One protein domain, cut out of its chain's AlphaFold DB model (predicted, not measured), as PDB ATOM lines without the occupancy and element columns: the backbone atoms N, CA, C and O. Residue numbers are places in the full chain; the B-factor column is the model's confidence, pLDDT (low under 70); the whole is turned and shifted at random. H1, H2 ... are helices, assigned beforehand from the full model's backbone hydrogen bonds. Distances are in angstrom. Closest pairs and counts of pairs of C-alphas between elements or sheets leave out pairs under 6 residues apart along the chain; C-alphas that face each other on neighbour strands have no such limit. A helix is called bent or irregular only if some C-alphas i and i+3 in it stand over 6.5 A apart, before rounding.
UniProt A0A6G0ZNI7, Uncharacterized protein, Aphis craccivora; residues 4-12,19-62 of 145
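Overview. This is residues 4 to 12 and 19 to 62 of the 145 residues of an uncharacterized protein of Aphis craccivora (UniProt A0A6G0ZNI7). One long helix, H2, makes the spine of a loose model; the short helix H1 runs side by side with it, nearly antiparallel and not clearly touching it, and the short helix H3 packs steeply across H2 at residues 30 to 34. Between H2 and H3 a long loop, residues 38 to 51, runs out beyond the end of H2 and folds back on itself; Asp 44 in this loop and Ala 11 in H1 lie at the two far ends of the whole. The printed part has 53 residues with three named helices, in the order H1, H2, H3, and no named strand; the class is all helix. The whole is loose, with a radius of gyration of the C-alphas of 13.1 A, and the C-alphas span 43 by 20 by 16 A, the outline of a rod.

Arrangement. H1, residues 4 to 12, and H2, residues 19 to 37, are close but not clearly touching, with 1 pair of C-alphas within 8 A. Their closest C-alphas are those of Arg 5 and Glu 29, 7.9 A apart. The two helices run opposite ways at a shallow tilt of 12 degrees. H2 touches H3, residues 52 to 59, with its residues 30 to 34 alone. The closest C-alphas of this pair are those of Leu 33 and Leu 55, 6.9 A apart. H2 and H3 run the same way at a steep tilt of 65 degrees. H1 and H3 are apart. In the stretch between H2 and H3, residues 40 to 41 pair with residues 47 to 48, antiparallel, too short to make a named strand. Every O i to N i+4 pair is within hydrogen-bond range in H2 and H3, and 4 of 5 are in H1.

Along the chain. H1 begins at C-alpha 4, at (7.665, -11.942, 12.649), and has 9 residues. H2, the longest helix with 19 residues, measures 26.8 A from C-alpha 19 at (1.451, -13.855, 31.998) to C-alpha 37. H3 has 8 residues and ends at C-alpha 59, at (6.337, 1.257, 15.930). None of the helices is bent.

Size, cuts and confidence. The two C-alphas farthest apart are those of Ala 11 and Asp 44, 43.1 A. Residues 13 to 18 are cut out and not printed, and C-alphas 12 and 19 are 12.6 A apart across the cut. The link from H2 to H3, 14 residues, is long. The mean pLDDT of the printed part is 81.4, and residues 11, 61 and 62 are under 70.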
ATOM      1  N   ALA A   4       7.596 -11.049  11.497       71.56
ATOM      2  CA  ALA A   4       7.665 -11.942  12.649       71.56
ATOM      3  C   ALA A   4       6.390 -11.930  13.512       71.56
ATOM      4  O   ALA A   4       6.055 -12.962  14.086       71.56
ATOM      5  N   ARG A   5       5.652 -10.806  13.585       76.12
ATOM      6  CA  ARG A   5       4.448 -10.689  14.432       76.12
ATOM      7  C   ARG A   5       3.377 -11.724  14.048       76.12
ATOM      8  O   ARG A   5       3.058 -12.546  14.900       76.12
ATOM      9  N   PRO A   6       2.879 -11.784  12.795       74.00
ATOM     10  CA  PRO A   6       1.864 -12.774  12.420       74.00
ATOM     11  C   PRO A   6       2.294 -14.225  12.672       74.00
ATOM     12  O   PRO A   6       1.490 -15.034  13.121       74.00
ATOM     13  N   VAL A   7       3.569 -14.553  12.431       77.56
ATOM     14  CA  VAL A   7       4.100 -15.916  12.610       77.56
ATOM     15  C   VAL A   7       4.123 -16.319  14.084       77.56
ATOM     16  O   VAL A   7       3.648 -17.396  14.445       77.56
ATOM     17  N   ILE A   8       4.643 -15.444  14.947       75.19
ATOM     18  CA  ILE A   8       4.680 -15.670  16.396       75.19
ATOM     19  C   ILE A   8       3.251 -15.757  16.946       75.19
ATOM     20  O   ILE A   8       2.957 -16.602  17.797       75.19
ATOM     21  N   MET A   9       2.347 -14.924  16.429       73.25
ATOM     22  CA  MET A   9       0.981 -14.836  16.930       73.25
ATOM     23  C   MET A   9       0.078 -15.970  16.488       73.25
ATOM     24  O   MET A   9      -0.709 -16.433  17.310       73.25
ATOM     25  N   TYR A  10       0.266 -16.520  15.293       74.62
ATOM     26  CA  TYR A  10      -0.444 -17.723  14.869       74.62
ATOM     27  C   TYR A  10      -0.227 -18.891  15.846       74.62
ATOM     28  O   TYR A  10      -1.173 -19.550  16.282       74.62
ATOM     29  N   ALA A  11       1.018 -19.095  16.291       69.62
ATOM     30  CA  ALA A  11       1.307 -20.071  17.336       69.62
ATOM     31  C   ALA A  11       0.637 -19.684  18.671       69.62
ATOM     32  O   ALA A  11       0.187 -20.558  19.409       69.62
ATOM     33  N   CYS A  12       0.511 -18.383  18.960       70.62
ATOM     34  CA  CYS A  12      -0.071 -17.839  20.191       70.62
ATOM     35  C   CYS A  12      -1.593 -17.791  20.293       70.62
ATOM     36  O   CYS A  12      -2.139 -17.618  21.392       70.62
ATOM     37  N   GLN A  19       0.859 -15.195  31.846       77.62
ATOM     38  CA  GLN A  19       1.451 -13.855  31.998       77.62
ATOM     39  C   GLN A  19       2.966 -13.865  31.728       77.62
ATOM     40  O   GLN A  19       3.515 -12.931  31.151       77.62
ATOM     41  N   GLY A  20       3.649 -14.948  32.118       81.50
ATOM     42  CA  GLY A  20       5.069 -15.129  31.827       81.50
ATOM     43  C   GLY A  20       5.345 -15.264  30.330       81.50
ATOM     44  O   GLY A  20       6.328 -14.710  29.842       81.50
ATOM     45  N   ASP A  21       4.469 -15.948  29.592       81.50
ATOM     46  CA  ASP A  21       4.593 -16.083  28.139       81.50
ATOM     47  C   ASP A  21       4.333 -14.749  27.431       81.50
ATOM     48  O   ASP A  21       5.101 -14.378  26.549       81.50
ATOM     49  N   GLU A  22       3.330 -13.980  27.861       79.50
ATOM     50  CA  GLU A  22       3.071 -12.622  27.352       79.50
ATOM     51  C   GLU A  22       4.275 -11.700  27.562       79.50
ATOM     52  O   GLU A  22       4.728 -11.041  26.626       79.50
ATOM     53  N   ASN A  23       4.870 -11.725  28.758       82.75
ATOM     54  CA  ASN A  23       6.071 -10.948  29.052       82.75
ATOM     55  C   ASN A  23       7.251 -11.372  28.165       82.75
ATOM     56  O   ASN A  23       7.991 -10.523  27.667       82.75
ATOM     57  N   ARG A  24       7.429 -12.679  27.928       85.75
ATOM     58  CA  ARG A  24       8.472 -13.197  27.027       85.75
ATOM     59  C   ARG A  24       8.249 -12.755  25.583       85.75
ATOM     60  O   ARG A  24       9.218 -12.370  24.934       85.75
ATOM     61  N   LEU A  25       7.005 -12.771  25.101       82.44
ATOM     62  CA  LEU A  25       6.640 -12.302  23.762       82.44
ATOM     63  C   LEU A  25       6.940 -10.809  23.595       82.44
ATOM     64  O   LEU A  25       7.610 -10.430  22.637       82.44
ATOM     65  N   ALA A  26       6.556  -9.981  24.568       81.75
ATOM     66  CA  ALA A  26       6.848  -8.549  24.550       81.75
ATOM     67  C   ALA A  26       8.366  -8.267  24.602       81.75
ATOM     68  O   ALA A  26       8.885  -7.398  23.903       81.75
ATOM     69  N   ILE A  27       9.134  -9.029  25.394       86.44
ATOM     70  CA  ILE A  27      10.606  -8.927  25.416       86.44
ATOM     71  C   ILE A  27      11.209  -9.328  24.065       86.44
ATOM     72  O   ILE A  27      12.109  -8.644  23.571       86.44
ATOM     73  N   MET A  28      10.743 -10.428  23.471       85.56
ATOM     74  CA  MET A  28      11.209 -10.918  22.171       85.56
ATOM     75  C   MET A  28      10.944  -9.892  21.067       85.56
ATOM     76  O   MET A  28      11.847  -9.570  20.296       85.56
ATOM     77  N   GLU A  29       9.743  -9.322  21.032       84.88
ATOM     78  CA  GLU A  29       9.387  -8.255  20.107       84.88
ATOM     79  C   GLU A  29      10.315  -7.044  20.247       84.88
ATOM     80  O   GLU A  29      10.913  -6.603  19.265       84.88
ATOM     81  N   ARG A  30      10.526  -6.555  21.473       86.44
ATOM     82  CA  ARG A  30      11.439  -5.430  21.727       86.44
ATOM     83  C   ARG A  30      12.879  -5.753  21.329       86.44
ATOM     84  O   ARG A  30      13.608  -4.854  20.914       86.44
ATOM     85  N   LYS A  31      13.315  -7.015  21.422       87.75
ATOM     86  CA  LYS A  31      14.627  -7.449  20.906       87.75
ATOM     87  C   LYS A  31      14.694  -7.352  19.381       87.75
ATOM     88  O   LYS A  31      15.679  -6.820  18.871       87.75
ATOM     89  N   PHE A  32      13.664  -7.799  18.662       86.94
ATOM     90  CA  PHE A  32      13.609  -7.634  17.205       86.94
ATOM     91  C   PHE A  32      13.592  -6.164  16.800       86.94
ATOM     92  O   PHE A  32      14.371  -5.767  15.938       86.94
ATOM     93  N   LEU A  33      12.771  -5.346  17.461       85.06
ATOM     94  CA  LEU A  33      12.678  -3.910  17.192       85.06
ATOM     95  C   LEU A  33      14.038  -3.224  17.347       85.06
ATOM     96  O   LEU A  33      14.469  -2.519  16.442       85.06
ATOM     97  N   ARG A  34      14.771  -3.496  18.434       88.06
ATOM     98  CA  ARG A  34      16.129  -2.953  18.621       88.06
ATOM     99  C   ARG A  34      17.117  -3.422  17.560       88.06
ATOM    100  O   ARG A  34      18.031  -2.678  17.221       88.06
ATOM    101  N   LYS A  35      16.955  -4.638  17.034       88.06
ATOM    102  CA  LYS A  35      17.817  -5.146  15.962       88.06
ATOM    103  C   LYS A  35      17.518  -4.481  14.616       88.06
ATOM    104  O   LYS A  35      18.449  -4.271  13.850       88.06
ATOM    105  N   ILE A  36      16.252  -4.153  14.350       86.25
ATOM    106  CA  ILE A  36      15.803  -3.508  13.108       86.25
ATOM    107  C   ILE A  36      16.116  -2.008  13.121       86.25
ATOM    108  O   ILE A  36      16.719  -1.507  12.181       86.25
ATOM    109  N   TYR A  37      15.721  -1.296  14.179       84.88
ATOM    110  CA  TYR A  37      15.888   0.159  14.279       84.88
ATOM    111  C   TYR A  37      17.286   0.587  14.737       84.88
ATOM    112  O   TYR A  37      17.642   1.757  14.606       84.88
ATOM    113  N   GLY A  38      18.066  -0.345  15.288       85.88
ATOM    114  CA  GLY A  38      19.420  -0.082  15.752       85.88
ATOM    115  C   GLY A  38      19.497   0.890  16.940       85.88
ATOM    116  O   GLY A  38      18.475   1.293  17.513       85.88
ATOM    117  N   PRO A  39      20.726   1.247  17.348       86.44
ATOM    118  CA  PRO A  39      20.960   2.236  18.392       86.44
ATOM    119  C   PRO A  39      20.540   3.644  17.945       86.44
ATOM    120  O   PRO A  39      20.494   3.959  16.754       86.44
ATOM    121  N   LYS A  40      20.235   4.505  18.916       85.31
ATOM    122  CA  LYS A  40      20.038   5.939  18.686       85.31
ATOM    123  C   LYS A  40      21.404   6.619  18.661       85.31
ATOM    124  O   LYS A  40      22.259   6.287  19.477       85.31
ATOM    125  N   ARG A  41      21.596   7.551  17.726       84.12
ATOM    126  CA  ARG A  41      22.767   8.430  17.691       84.12
ATOM    127  C   ARG A  41      22.412   9.735  18.396       84.12
ATOM    128  O   ARG A  41      21.441  10.378  17.999       84.12
ATOM    129  N   ASN A  42      23.181  10.093  19.415       83.06
ATOM    130  CA  ASN A  42      23.032  11.357  20.131       83.06
ATOM    131  C   ASN A  42      23.819  12.478  19.437       83.06
ATOM    132  O   ASN A  42      24.659  12.213  18.569       83.06
ATOM    133  N   GLU A  43      23.546  13.728  19.819       82.31
ATOM    134  CA  GLU A  43      24.260  14.911  19.311       82.31
ATOM    135  C   GLU A  43      25.769  14.821  19.591       82.31
ATOM    136  O   GLU A  43      26.578  15.127  18.717       82.31
ATOM    137  N   ASP A  44      26.140  14.223  20.728       84.50
ATOM    138  CA  ASP A  44      27.525  13.941  21.138       84.50
ATOM    139  C   ASP A  44      28.207  12.814  20.334       84.50
ATOM    140  O   ASP A  44      29.276  12.330  20.699       84.50
ATOM    141  N   GLN A  45      27.586  12.340  19.248       79.62
ATOM    142  CA  GLN A  45      28.044  11.223  18.409       79.62
ATOM    143  C   GLN A  45      28.178   9.871  19.134       79.62
ATOM    144  O   GLN A  45      28.715   8.917  18.568       79.62
ATOM    145  N   THR A  46      27.640   9.753  20.346       85.44
ATOM    146  CA  THR A  46      27.547   8.496  21.092       85.44
ATOM    147  C   THR A  46      26.341   7.670  20.637       85.44
ATOM    148  O   THR A  46      25.340   8.197  20.139       85.44
ATOM    149  N   TYR A  47      26.455   6.346  20.775       85.06
ATOM    150  CA  TYR A  47      25.383   5.405  20.458       85.06
ATOM    151  C   TYR A  47      24.762   4.865  21.737       85.06
ATOM    152  O   TYR A  47      25.450   4.260  22.559       85.06
ATOM    153  N   GLU A  48      23.448   5.007  21.859       87.06
ATOM    154  CA  GLU A  48      22.698   4.518  23.011       87.06
ATOM    155  C   GLU A  48      21.648   3.483  22.620       87.06
ATOM    156  O   GLU A  48      21.081   3.473  21.518       87.06
ATOM    157  N   ILE A  49      21.377   2.579  23.562       84.81
ATOM    158  CA  ILE A  49      20.292   1.612  23.429       84.81
ATOM    159  C   ILE A  49      18.971   2.365  23.552       84.81
ATOM    160  O   ILE A  49      18.709   3.022  24.556       84.81
ATOM    161  N   ARG A  50      18.093   2.200  22.558       87.81
ATOM    162  CA  ARG A  50      16.771   2.830  22.573       87.81
ATOM    163  C   ARG A  50      15.925   2.360  23.767       87.81
ATOM    164  O   ARG A  50      15.792   1.138  23.977       87.81
ATOM    165  N   PRO A  51      15.307   3.292  24.516       87.56
ATOM    166  CA  PRO A  51      14.376   2.960  25.586       87.56
ATOM    167  C   PRO A  51      13.077   2.367  25.021       87.56
ATOM    168  O   PRO A  51      12.751   2.527  23.845       87.56
ATOM    169  N   ASN A  52      12.306   1.681  25.871       84.81
ATOM    170  CA  ASN A  52      11.052   1.037  25.453       84.81
ATOM    171  C   ASN A  52      10.038   2.039  24.873       84.81
ATOM    172  O   ASN A  52       9.365   1.705  23.904       84.81
ATOM    173  N   ARG A  53       9.966   3.255  25.436       82.88
ATOM    174  CA  ARG A  53       9.026   4.294  24.994       82.88
ATOM    175  C   ARG A  53       9.284   4.725  23.550       82.88
ATOM    176  O   ARG A  53       8.369   4.699  22.741       82.88
ATOM    177  N   GLU A  54      10.542   5.007  23.208       84.25
ATOM    178  CA  GLU A  54      10.925   5.353  21.833       84.25
ATOM    179  C   GLU A  54      10.639   4.211  20.848       84.25
ATOM    180  O   GLU A  54      10.225   4.455  19.720       84.25
ATOM    181  N   LEU A  55      10.838   2.950  21.253       82.12
ATOM    182  CA  LEU A  55      10.511   1.806  20.394       82.12
ATOM    183  C   LEU A  55       9.007   1.699  20.118       82.12
ATOM    184  O   LEU A  55       8.626   1.277  19.030       82.12
ATOM    185  N   GLN A  56       8.169   2.057  21.091       79.12
ATOM    186  CA  GLN A  56       6.715   2.062  20.946       79.12
ATOM    187  C   GLN A  56       6.244   3.223  20.063       79.12
ATOM    188  O   GLN A  56       5.396   3.016  19.198       79.12
ATOM    189  N   GLU A  57       6.846   4.405  20.218       81.75
ATOM    190  CA  GLU A  57       6.623   5.565  19.343       81.75
ATOM    191  C   GLU A  57       7.010   5.243  17.887       81.75
ATOM    192  O   GLU A  57       6.201   5.438  16.989       81.75
ATOM    193  N   LEU A  58       8.189   4.649  17.649       81.44
ATOM    194  CA  LEU A  58       8.668   4.259  16.307       81.44
ATOM    195  C   LEU A  58       7.815   3.190  15.619       81.44
ATOM    196  O   LEU A  58       7.818   3.063  14.393       81.44
ATOM    197  N   LEU A  59       7.170   2.344  16.415       76.31
ATOM    198  CA  LEU A  59       6.337   1.257  15.930       76.31
ATOM    199  C   LEU A  59       4.931   1.749  15.542       76.31
ATOM    200  O   LEU A  59       4.280   1.082  14.733       76.31
ATOM    201  N   GLU A  60       4.466   2.862  16.130       72.44
ATOM    202  CA  GLU A  60       3.134   3.476  15.941       72.44
ATOM    203  C   GLU A  60       1.956   2.500  16.131       72.44
ATOM    204  O   GLU A  60       0.832   2.724  15.679       72.44
ATOM    205  N   LYS A  61       2.206   1.362  16.781       68.75
ATOM    206  CA  LYS A  61       1.235   0.292  17.005       68.75
ATOM    207  C   LYS A  61       1.341  -0.182  18.441       68.75
ATOM    208  O   LYS A  61       2.435  -0.162  19.007       68.75
ATOM    209  N   PRO A  62       0.233  -0.675  19.016       66.62
ATOM    210  CA  PRO A  62       0.300  -1.287  20.325       66.62
ATOM    211  C   PRO A  62       1.231  -2.513  20.306       66.62
ATOM    212  O   PRO A  62       1.518  -3.108  19.250       66.62
TER     213      PRO A  62